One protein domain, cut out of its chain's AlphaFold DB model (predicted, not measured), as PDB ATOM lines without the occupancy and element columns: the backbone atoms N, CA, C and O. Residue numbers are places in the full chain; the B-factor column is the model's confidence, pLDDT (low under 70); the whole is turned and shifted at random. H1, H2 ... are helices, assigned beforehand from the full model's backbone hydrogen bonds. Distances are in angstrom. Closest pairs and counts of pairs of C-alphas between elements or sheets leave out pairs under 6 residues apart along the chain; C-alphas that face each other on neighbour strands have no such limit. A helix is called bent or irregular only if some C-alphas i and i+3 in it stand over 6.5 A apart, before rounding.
ATOM      1  N   SER A  98       5.984   9.694   7.042       52.91
ATOM      2  CA  SER A  98       5.321   9.064   8.203       52.91
ATOM      3  C   SER A  98       4.619  10.074   9.112       52.91
ATOM      4  O   SER A  98       3.614   9.733   9.732       52.91
ATOM      5  N   ALA A  99       5.067  11.334   9.122       51.53
ATOM      6  CA  ALA A  99       4.299  12.441   9.692       51.53
ATOM      7  C   ALA A  99       3.037  12.714   8.850       51.53
ATOM      8  O   ALA A  99       1.949  12.882   9.401       51.53
ATOM      9  N   ALA A 100       3.149  12.660   7.516       52.34
ATOM     10  CA  ALA A 100       2.034  12.873   6.583       52.34
ATOM     11  C   ALA A 100       0.926  11.804   6.664       52.34
ATOM     12  O   ALA A 100      -0.203  12.054   6.245       52.34
ATOM     13  N   ALA A 101       1.204  10.638   7.259       52.59
ATOM     14  CA  ALA A 101       0.203   9.601   7.518       52.59
ATOM     15  C   ALA A 101      -0.823  10.003   8.599       52.59
ATOM     16  O   ALA A 101      -1.891   9.396   8.701       52.59
ATOM     17  N   ARG A 102      -0.548  11.054   9.384       52.88
ATOM     18  CA  ARG A 102      -1.510  11.688  10.292       52.88
ATOM     19  C   ARG A 102      -2.123  12.891   9.574       52.88
ATOM     20  O   ARG A 102      -1.858  14.037   9.914       52.88
ATOM     21  N   GLY A 103      -2.902  12.600   8.530       55.66
ATOM     22  CA  GLY A 103      -3.320  13.552   7.489       55.66
ATOM     23  C   GLY A 103      -3.997  14.844   7.960       55.66
ATOM     24  O   GLY A 103      -4.033  15.804   7.202       55.66
ATOM     25  N   SER A 104      -4.484  14.918   9.202       63.00
ATOM     26  CA  SER A 104      -4.986  16.165   9.788       63.00
ATOM     27  C   SER A 104      -3.868  17.086  10.287       63.00
ATOM     28  O   SER A 104      -3.926  18.286  10.070       63.00
ATOM     29  N   ASP A 105      -2.841  16.548  10.942       66.50
ATOM     30  CA  ASP A 105      -1.842  17.345  11.669       66.50
ATOM     31  C   ASP A 105      -0.827  17.978  10.709       66.50
ATOM     32  O   ASP A 105      -0.527  19.170  10.773       66.50
ATOM     33  N   VAL A 106      -0.394  17.206   9.708       74.94
ATOM     34  CA  VAL A 106       0.468  17.721   8.634       74.94
ATOM     35  C   VAL A 106      -0.253  18.741   7.772       74.94
ATOM     36  O   VAL A 106       0.377  19.692   7.327       74.94
ATOM     37  N   TYR A 107      -1.565  18.608   7.589       74.69
ATOM     38  CA  TYR A 107      -2.349  19.604   6.870       74.69
ATOM     39  C   TYR A 107      -2.344  20.962   7.588       74.69
ATOM     40  O   TYR A 107      -2.055  21.982   6.961       74.69
ATOM     41  N   TYR A 108      -2.576  20.987   8.908       69.06
ATOM     42  CA  TYR A 108      -2.506  22.228   9.690       69.06
ATOM     43  C   TYR A 108      -1.088  22.801   9.749       69.06
ATOM     44  O   TYR A 108      -0.918  24.013   9.644       69.06
ATOM     45  N   MET A 109      -0.066  21.948   9.844       75.69
ATOM     46  CA  MET A 109       1.331  22.382   9.881       75.69
ATOM     47  C   MET A 109       1.806  22.944   8.531       75.69
ATOM     48  O   MET A 109       2.532  23.936   8.503       75.69
ATOM     49  N   LEU A 110       1.347  22.373   7.412       79.31
ATOM     50  CA  LEU A 110       1.634  22.873   6.064       79.31
ATOM     51  C   LEU A 110       0.927  24.208   5.800       79.31
ATOM     52  O   LEU A 110       1.531  25.132   5.263       79.31
ATOM     53  N   LEU A 111      -0.338  24.325   6.215       75.19
ATOM     54  CA  LEU A 111      -1.116  25.557   6.087       75.19
ATOM     55  C   LEU A 111      -0.526  26.683   6.949       75.19
ATOM     56  O   LEU A 111      -0.431  27.822   6.499       75.19
ATOM     57  N   PHE A 112      -0.076  26.350   8.159       75.94
ATOM     58  CA  PHE A 112       0.629  27.271   9.042       75.94
ATOM     59  C   PHE A 112       1.979  27.705   8.457       75.94
ATOM     60  O   PHE A 112       2.272  28.898   8.424       75.94
ATOM     61  N   GLY A 113       2.763  26.770   7.916       77.62
ATOM     62  CA  GLY A 113       4.022  27.078   7.233       77.62
ATOM     63  C   GLY A 113       3.828  27.947   5.985       77.62
ATOM     64  O   GLY A 113       4.608  28.865   5.749       77.62
ATOM     65  N   LEU A 114       2.756  27.725   5.221       77.00
ATOM     66  CA  LEU A 114       2.404  28.564   4.073       77.00
ATOM     67  C   LEU A 114       1.996  29.975   4.512       77.00
ATOM     68  O   LEU A 114       2.442  30.952   3.916       77.00
ATOM     69  N   ALA A 115       1.205  30.095   5.581       70.56
ATOM     70  CA  ALA A 115       0.865  31.387   6.164       70.56
ATOM     71  C   ALA A 115       2.124  32.132   6.634       70.56
ATOM     72  O   ALA A 115       2.274  33.312   6.340       70.56
ATOM     73  N   GLN A 116       3.070  31.445   7.283       68.56
ATOM     74  CA  GLN A 116       4.362  32.019   7.673       68.56
ATOM     75  C   GLN A 116       5.221  32.429   6.469       68.56
ATOM     76  O   GLN A 116       5.853  33.480   6.510       68.56
ATOM     77  N   ALA A 117       5.219  31.652   5.383       77.12
ATOM     78  CA  ALA A 117       5.937  31.985   4.155       77.12
ATOM     79  C   ALA A 117       5.350  33.220   3.452       77.12
ATOM     80  O   ALA A 117       6.099  34.039   2.928       77.12
ATOM     81  N   VAL A 118       4.025  33.381   3.473       67.38
ATOM     82  CA  VAL A 118       3.338  34.581   2.968       67.38
ATOM     83  C   VAL A 118       3.569  35.781   3.892       67.38
ATOM     84  O   VAL A 118       3.835  36.877   3.414       67.38
ATOM     85  N   LEU A 119       3.544  35.588   5.214       63.31
ATOM     86  CA  LEU A 119       3.846  36.638   6.197       63.31
ATOM     87  C   LEU A 119       5.304  37.109   6.107       63.31
ATOM     88  O   LEU A 119       5.574  38.298   6.241       63.31
ATOM     89  N   SER A 120       6.233  36.198   5.812       66.56
ATOM     90  CA  SER A 120       7.636  36.520   5.534       66.56
ATOM     91  C   SER A 120       7.825  37.277   4.214       66.56
ATOM     92  O   SER A 120       8.890  37.853   4.004       66.56
ATOM     93  N   GLN A 121       6.818  37.274   3.332       66.06
ATOM     94  CA  GLN A 121       6.780  38.049   2.089       66.06
ATOM     95  C   GLN A 121       6.126  39.425   2.259       66.06
ATOM     96  O   GLN A 121       5.826  40.063   1.254       66.06
ATOM     97  N   ILE A 122       5.931  39.922   3.486       61.25
ATOM     98  CA  ILE A 122       5.555  41.324   3.726       61.25
ATOM     99  C   ILE A 122       6.808  42.111   4.152       61.25
ATOM    100  O   ILE A 122       7.021  42.332   5.345       61.25
ATOM    101  N   PRO A 123       7.680  42.502   3.201       59.16
ATOM    102  CA  PRO A 123       8.695  43.511   3.415       59.16
ATOM    103  C   PRO A 123       8.094  44.910   3.200       59.16
ATOM    104  O   PRO A 123       7.153  45.100   2.433       59.16
ATOM    105  N   ASP A 124       8.709  45.876   3.870       57.88
ATOM    106  CA  ASP A 124       8.544  47.325   3.727       57.88
ATOM    107  C   ASP A 124       7.286  47.990   4.315       57.88
ATOM    108  O   ASP A 124       6.229  48.155   3.704       57.88
ATOM    109  N   PHE A 125       7.480  48.515   5.527       55.91
ATOM    110  CA  PHE A 125       6.611  49.475   6.200       55.91
ATOM    111  C   PHE A 125       6.740  50.870   5.573       55.91
ATOM    112  O   PHE A 125       7.280  51.785   6.193       55.91
ATOM    113  N   HIS A 126       6.231  51.052   4.352       59.56
ATOM    114  CA  HIS A 126       6.202  52.380   3.723       59.56
ATOM    115  C   HIS A 126       4.815  53.040   3.650       59.56
ATOM    116  O   HIS A 126       4.673  54.118   3.083       59.56
ATOM    117  N   ASN A 127       3.770  52.463   4.253       57.06
ATOM    118  CA  ASN A 127       2.524  53.202   4.476       57.06
ATOM    119  C   ASN A 127       1.660  52.536   5.559       57.06
ATOM    120  O   ASN A 127       1.258  51.380   5.420       57.06
ATOM    121  N   MET A 128       1.333  53.275   6.622       61.41
ATOM    122  CA  MET A 128       0.543  52.819   7.784       61.41
ATOM    123  C   MET A 128      -0.825  52.201   7.417       61.41
ATOM    124  O   MET A 128      -1.397  51.443   8.198       61.41
ATOM    125  N   ALA A 129      -1.345  52.462   6.214       68.00
ATOM    126  CA  ALA A 129      -2.605  51.906   5.717       68.00
ATOM    127  C   ALA A 129      -2.601  50.369   5.579       68.00
ATOM    128  O   ALA A 129      -3.626  49.727   5.809       68.00
ATOM    129  N   TRP A 130      -1.460  49.756   5.248       70.75
ATOM    130  CA  TRP A 130      -1.380  48.303   5.046       70.75
ATOM    131  C   TRP A 130      -1.543  47.512   6.352       70.75
ATOM    132  O   TRP A 130      -2.163  46.449   6.372       70.75
ATOM    133  N   LEU A 131      -1.076  48.079   7.469       73.31
ATOM    134  CA  LEU A 131      -1.257  47.514   8.811       73.31
ATOM    135  C   LEU A 131      -2.740  47.411   9.194       73.31
ATOM    136  O   LEU A 131      -3.148  46.417   9.790       73.31
ATOM    137  N   SER A 132      -3.558  48.397   8.812       74.62
ATOM    138  CA  SER A 132      -5.007  48.373   9.054       74.62
ATOM    139  C   SER A 132      -5.700  47.272   8.247       74.62
ATOM    140  O   SER A 132      -6.510  46.524   8.794       74.62
ATOM    141  N   VAL A 133      -5.327  47.112   6.974       75.50
ATOM    142  CA  VAL A 133      -5.846  46.034   6.118       75.50
ATOM    143  C   VAL A 133      -5.471  44.668   6.692       75.50
ATOM    144  O   VAL A 133      -6.323  43.790   6.805       75.50
ATOM    145  N   PHE A 134      -4.225  44.500   7.128       77.88
ATOM    146  CA  PHE A 134      -3.761  43.265   7.748       77.88
ATOM    147  C   PHE A 134      -4.493  42.954   9.063       77.88
ATOM    148  O   PHE A 134      -4.958  41.831   9.268       77.88
ATOM    149  N   ALA A 135      -4.662  43.956   9.931       77.00
ATOM    150  CA  ALA A 135      -5.421  43.821  11.170       77.00
ATOM    151  C   ALA A 135      -6.888  43.445  10.906       77.00
ATOM    152  O   ALA A 135      -7.429  42.568  11.581       77.00
ATOM    153  N   ALA A 136      -7.521  44.046   9.895       78.81
ATOM    154  CA  ALA A 136      -8.883  43.713   9.488       78.81
ATOM    155  C   ALA A 136      -8.986  42.269   8.973       78.81
ATOM    156  O   ALA A 136      -9.866  41.528   9.407       78.81
ATOM    157  N   VAL A 137      -8.058  41.832   8.114       80.44
ATOM    158  CA  VAL A 137      -8.005  40.448   7.609       80.44
ATOM    159  C   VAL A 137      -7.856  39.452   8.758       80.44
ATOM    160  O   VAL A 137      -8.618  38.487   8.830       80.44
ATOM    161  N   MET A 138      -6.939  39.701   9.696       80.12
ATOM    162  CA  MET A 138      -6.766  38.846  10.872       80.12
ATOM    163  C   MET A 138      -8.013  38.841  11.768       80.12
ATOM    164  O   MET A 138      -8.429  37.779  12.226       80.12
ATOM    165  N   SER A 139      -8.676  39.988  11.956       77.31
ATOM    166  CA  SER A 139      -9.929  40.093  12.721       77.31
ATOM    167  C   SER A 139     -11.068  39.272  12.106       77.31
ATOM    168  O   SER A 139     -11.757  38.524  12.813       77.31
ATOM    169  N   PHE A 140     -11.233  39.336  10.782       75.62
ATOM    170  CA  PHE A 140     -12.191  38.495  10.069       75.62
ATOM    171  C   PHE A 140     -11.839  37.016  10.187       75.62
ATOM    172  O   PHE A 140     -12.730  36.198  10.412       75.62
ATOM    173  N   PHE A 141     -10.555  36.663  10.102       83.81
ATOM    174  CA  PHE A 141     -10.106  35.279  10.219       83.81
ATOM    175  C   PHE A 141     -10.413  34.694  11.605       83.81
ATOM    176  O   PHE A 141     -11.023  33.629  11.699       83.81
ATOM    177  N   TYR A 142     -10.086  35.412  12.686       77.94
ATOM    178  CA  TYR A 142     -10.428  34.989  14.049       77.94
ATOM    179  C   TYR A 142     -11.941  34.841  14.245       77.94
ATOM    180  O   TYR A 142     -12.401  33.844  14.809       77.94
ATOM    181  N   SER A 143     -12.717  35.795  13.725       79.75
ATOM    182  CA  SER A 143     -14.183  35.755  13.780       79.75
ATOM    183  C   SER A 143     -14.751  34.557  13.015       79.75
ATOM    184  O   SER A 143     -15.647  33.874  13.510       79.75
ATOM    185  N   PHE A 144     -14.199  34.251  11.839       80.88
ATOM    186  CA  PHE A 144     -14.620  33.128  11.004       80.88
ATOM    187  C   PHE A 144     -14.307  31.777  11.653       80.88
ATOM    188  O   PHE A 144     -15.144  30.877  11.627       80.88
ATOM    189  N   VAL A 145     -13.143  31.640  12.294       83.38
ATOM    190  CA  VAL A 145     -12.776  30.428  13.041       83.38
ATOM    191  C   VAL A 145     -13.727  30.216  14.224       83.38
ATOM    192  O   VAL A 145     -14.290  29.130  14.371       83.38
ATOM    193  N   GLY A 146     -13.971  31.251  15.035       80.81
ATOM    194  CA  GLY A 146     -14.918  31.172  16.153       80.81
ATOM    195  C   GLY A 146     -16.343  30.841  15.699       80.81
ATOM    196  O   GLY A 146     -16.997  29.971  16.280       80.81
ATOM    197  N   PHE A 147     -16.796  31.473  14.615       82.94
ATOM    198  CA  PHE A 147     -18.098  31.209  14.010       82.94
ATOM    199  C   PHE A 147     -18.199  29.787  13.453       82.94
ATOM    200  O   PHE A 147     -19.181  29.106  13.725       82.94
ATOM    201  N   GLY A 148     -17.185  29.303  12.734       85.12
ATOM    202  CA  GLY A 148     -17.163  27.957  12.164       85.12
ATOM    203  C   GLY A 148     -17.220  26.870  13.234       85.12
ATOM    204  O   GLY A 148     -18.034  25.952  13.133       85.12
ATOM    205  N   LEU A 149     -16.427  27.001  14.306       83.69
ATOM    206  CA  LEU A 149     -16.474  26.067  15.437       83.69
ATOM    207  C   LEU A 149     -17.820  26.127  16.176       83.69
ATOM    208  O   LEU A 149     -18.347  25.087  16.578       83.69
ATOM    209  N   GLY A 150     -18.390  27.324  16.347       79.00
ATOM    210  CA  GLY A 150     -19.702  27.515  16.969       79.00
ATOM    211  C   GLY A 150     -20.840  26.921  16.137       79.00
ATOM    212  O   GLY A 150     -21.638  26.138  16.649       79.00
ATOM    213  N   ALA A 151     -20.881  27.233  14.843       81.56
ATOM    214  CA  ALA A 151     -21.879  26.739  13.902       81.56
ATOM    215  C   ALA A 151     -21.812  25.213  13.757       81.56
ATOM    216  O   ALA A 151     -22.843  24.550  13.859       81.56
ATOM    217  N   ALA A 152     -20.610  24.641  13.620       80.94
ATOM    218  CA  ALA A 152     -20.423  23.190  13.581       80.94
ATOM    219  C   ALA A 152     -20.974  22.515  14.847       80.94
ATOM    220  O   ALA A 152     -21.697  21.526  14.750       80.94
ATOM    221  N   LYS A 153     -20.719  23.093  16.030       75.25
ATOM    222  CA  LYS A 153     -21.262  22.588  17.300       75.25
ATOM    223  C   LYS A 153     -22.785  22.677  17.381       75.25
ATOM    224  O   LYS A 153     -23.395  21.792  17.980       75.25
ATOM    225  N   VAL A 154     -23.405  23.714  16.821       77.19
ATOM    226  CA  VAL A 154     -24.872  23.857  16.800       77.19
ATOM    227  C   VAL A 154     -25.505  22.836  15.854       77.19
ATOM    228  O   VAL A 154     -26.476  22.185  16.236       77.19
ATOM    229  N   ILE A 155     -24.926  22.646  14.665       79.56
ATOM    230  CA  ILE A 155     -25.403  21.674  13.670       79.56
ATOM    231  C   ILE A 155     -25.241  20.238  14.195       79.56
ATOM    232  O   ILE A 155     -26.183  19.457  14.113       79.56
ATOM    233  N   GLU A 156     -24.096  19.905  14.800       74.00
ATOM    234  CA  GLU A 156     -23.827  18.583  15.391       74.00
ATOM    235  C   GLU A 156     -24.794  18.246  16.536       74.00
ATOM    236  O   GLU A 156     -25.273  17.120  16.646       74.00
ATOM    237  N   ASN A 157     -25.099  19.216  17.402       71.94
ATOM    238  CA  ASN A 157     -25.986  18.983  18.542       71.94
ATOM    239  C   ASN A 157     -27.479  19.046  18.181       71.94
ATOM    240  O   ASN A 157     -28.293  18.640  19.012       71.94
ATOM    241  N   GLY A 158     -27.844  19.578  17.006       61.78
ATOM    242  CA  GLY A 158     -29.225  19.702  16.512       61.78
ATOM    243  C   GLY A 158     -30.160  20.575  17.365       61.78
ATOM    244  O   GLY A 158     -31.328  20.740  17.030       61.78
ATOM    245  N   VAL A 159     -29.664  21.123  18.478       62.56
ATOM    246  CA  VAL A 159     -30.401  21.904  19.475       62.56
ATOM    247  C   VAL A 159     -29.453  22.953  20.053       62.56
ATOM    248  O   VAL A 159     -28.303  22.642  20.380       62.56
ATOM    249  N   ILE A 160     -29.934  24.186  20.228       63.28
ATOM    250  CA  ILE A 160     -29.195  25.245  20.927       63.28
ATOM    251  C   ILE A 160     -29.043  24.829  22.398       63.28
ATOM    252  O   ILE A 160     -29.954  24.984  23.209       63.28
ATOM    253  N   LYS A 161     -27.889  24.254  22.750       63.09
ATOM    254  CA  LYS A 161     -27.547  23.911  24.135       63.09
ATOM    255  C   LYS A 161     -26.935  25.129  24.819       63.09
ATOM    256  O   LYS A 161     -25.772  25.457  24.605       63.09
ATOM    257  N   GLY A 162     -27.724  25.770  25.673       57.75
ATOM    258  CA  GLY A 162     -27.299  26.878  26.523       57.75
ATOM    259  C   GLY A 162     -28.478  27.387  27.340       57.75
ATOM    260  O   GLY A 162     -29.402  27.974  26.792       57.75
TER     261      GLY A 162
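Overview. This is residues 98 to 162 of the 206 residues of the protein "Aa_trans domain-containing protein" of Hordeum vulgare subsp. vulgare (UniProt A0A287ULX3). The model is an open, flat U: the shorter helix H1 leads into a wide loop, residues 120 to 128, and the long helix H2 folds back from it, with empty space between the two arms. H2 makes most of the longest axis. The printed part has 65 residues with two named helices, H1 then H2, and no named strand; its class is all helix. It is extended, with a radius of gyration of the C-alphas of 17.1 A, and the C-alphas span 50 by 38 by 11 A.

Arrangement. H1, residues 105 to 119, is followed by H2, residues 129 to 157. The two are apart, with no C-alpha of the one within 8 A of the other. A short link of 9 residues joins them. In both H1 and H2 every O i to N i+4 pair is within hydrogen-bond range. Long stretches of both stand free, residues 107 to 119 of H1 and residues 131 to 152 of H2 among them.

Along the chain. H1 begins at C-alpha 105, (-1.842, 17.345, 11.669), and measures 20.8 A from first to last C-alpha. H2 begins at C-alpha 129, (-2.605, 51.906, 5.717), and ends 42.4 A away at C-alpha 157, (-25.986, 18.983, 18.542). Neither helix is bent.

Size, cuts and confidence. The two C-alphas farthest apart are those of His 126 and Val 159, at 50.2 A. The printed part has no cut, and no link in it is long. The mean pLDDT of the printed part is 70.7; residues 98 to 105, 108, 116, 118 to 129 and 158 to 162 are under 70.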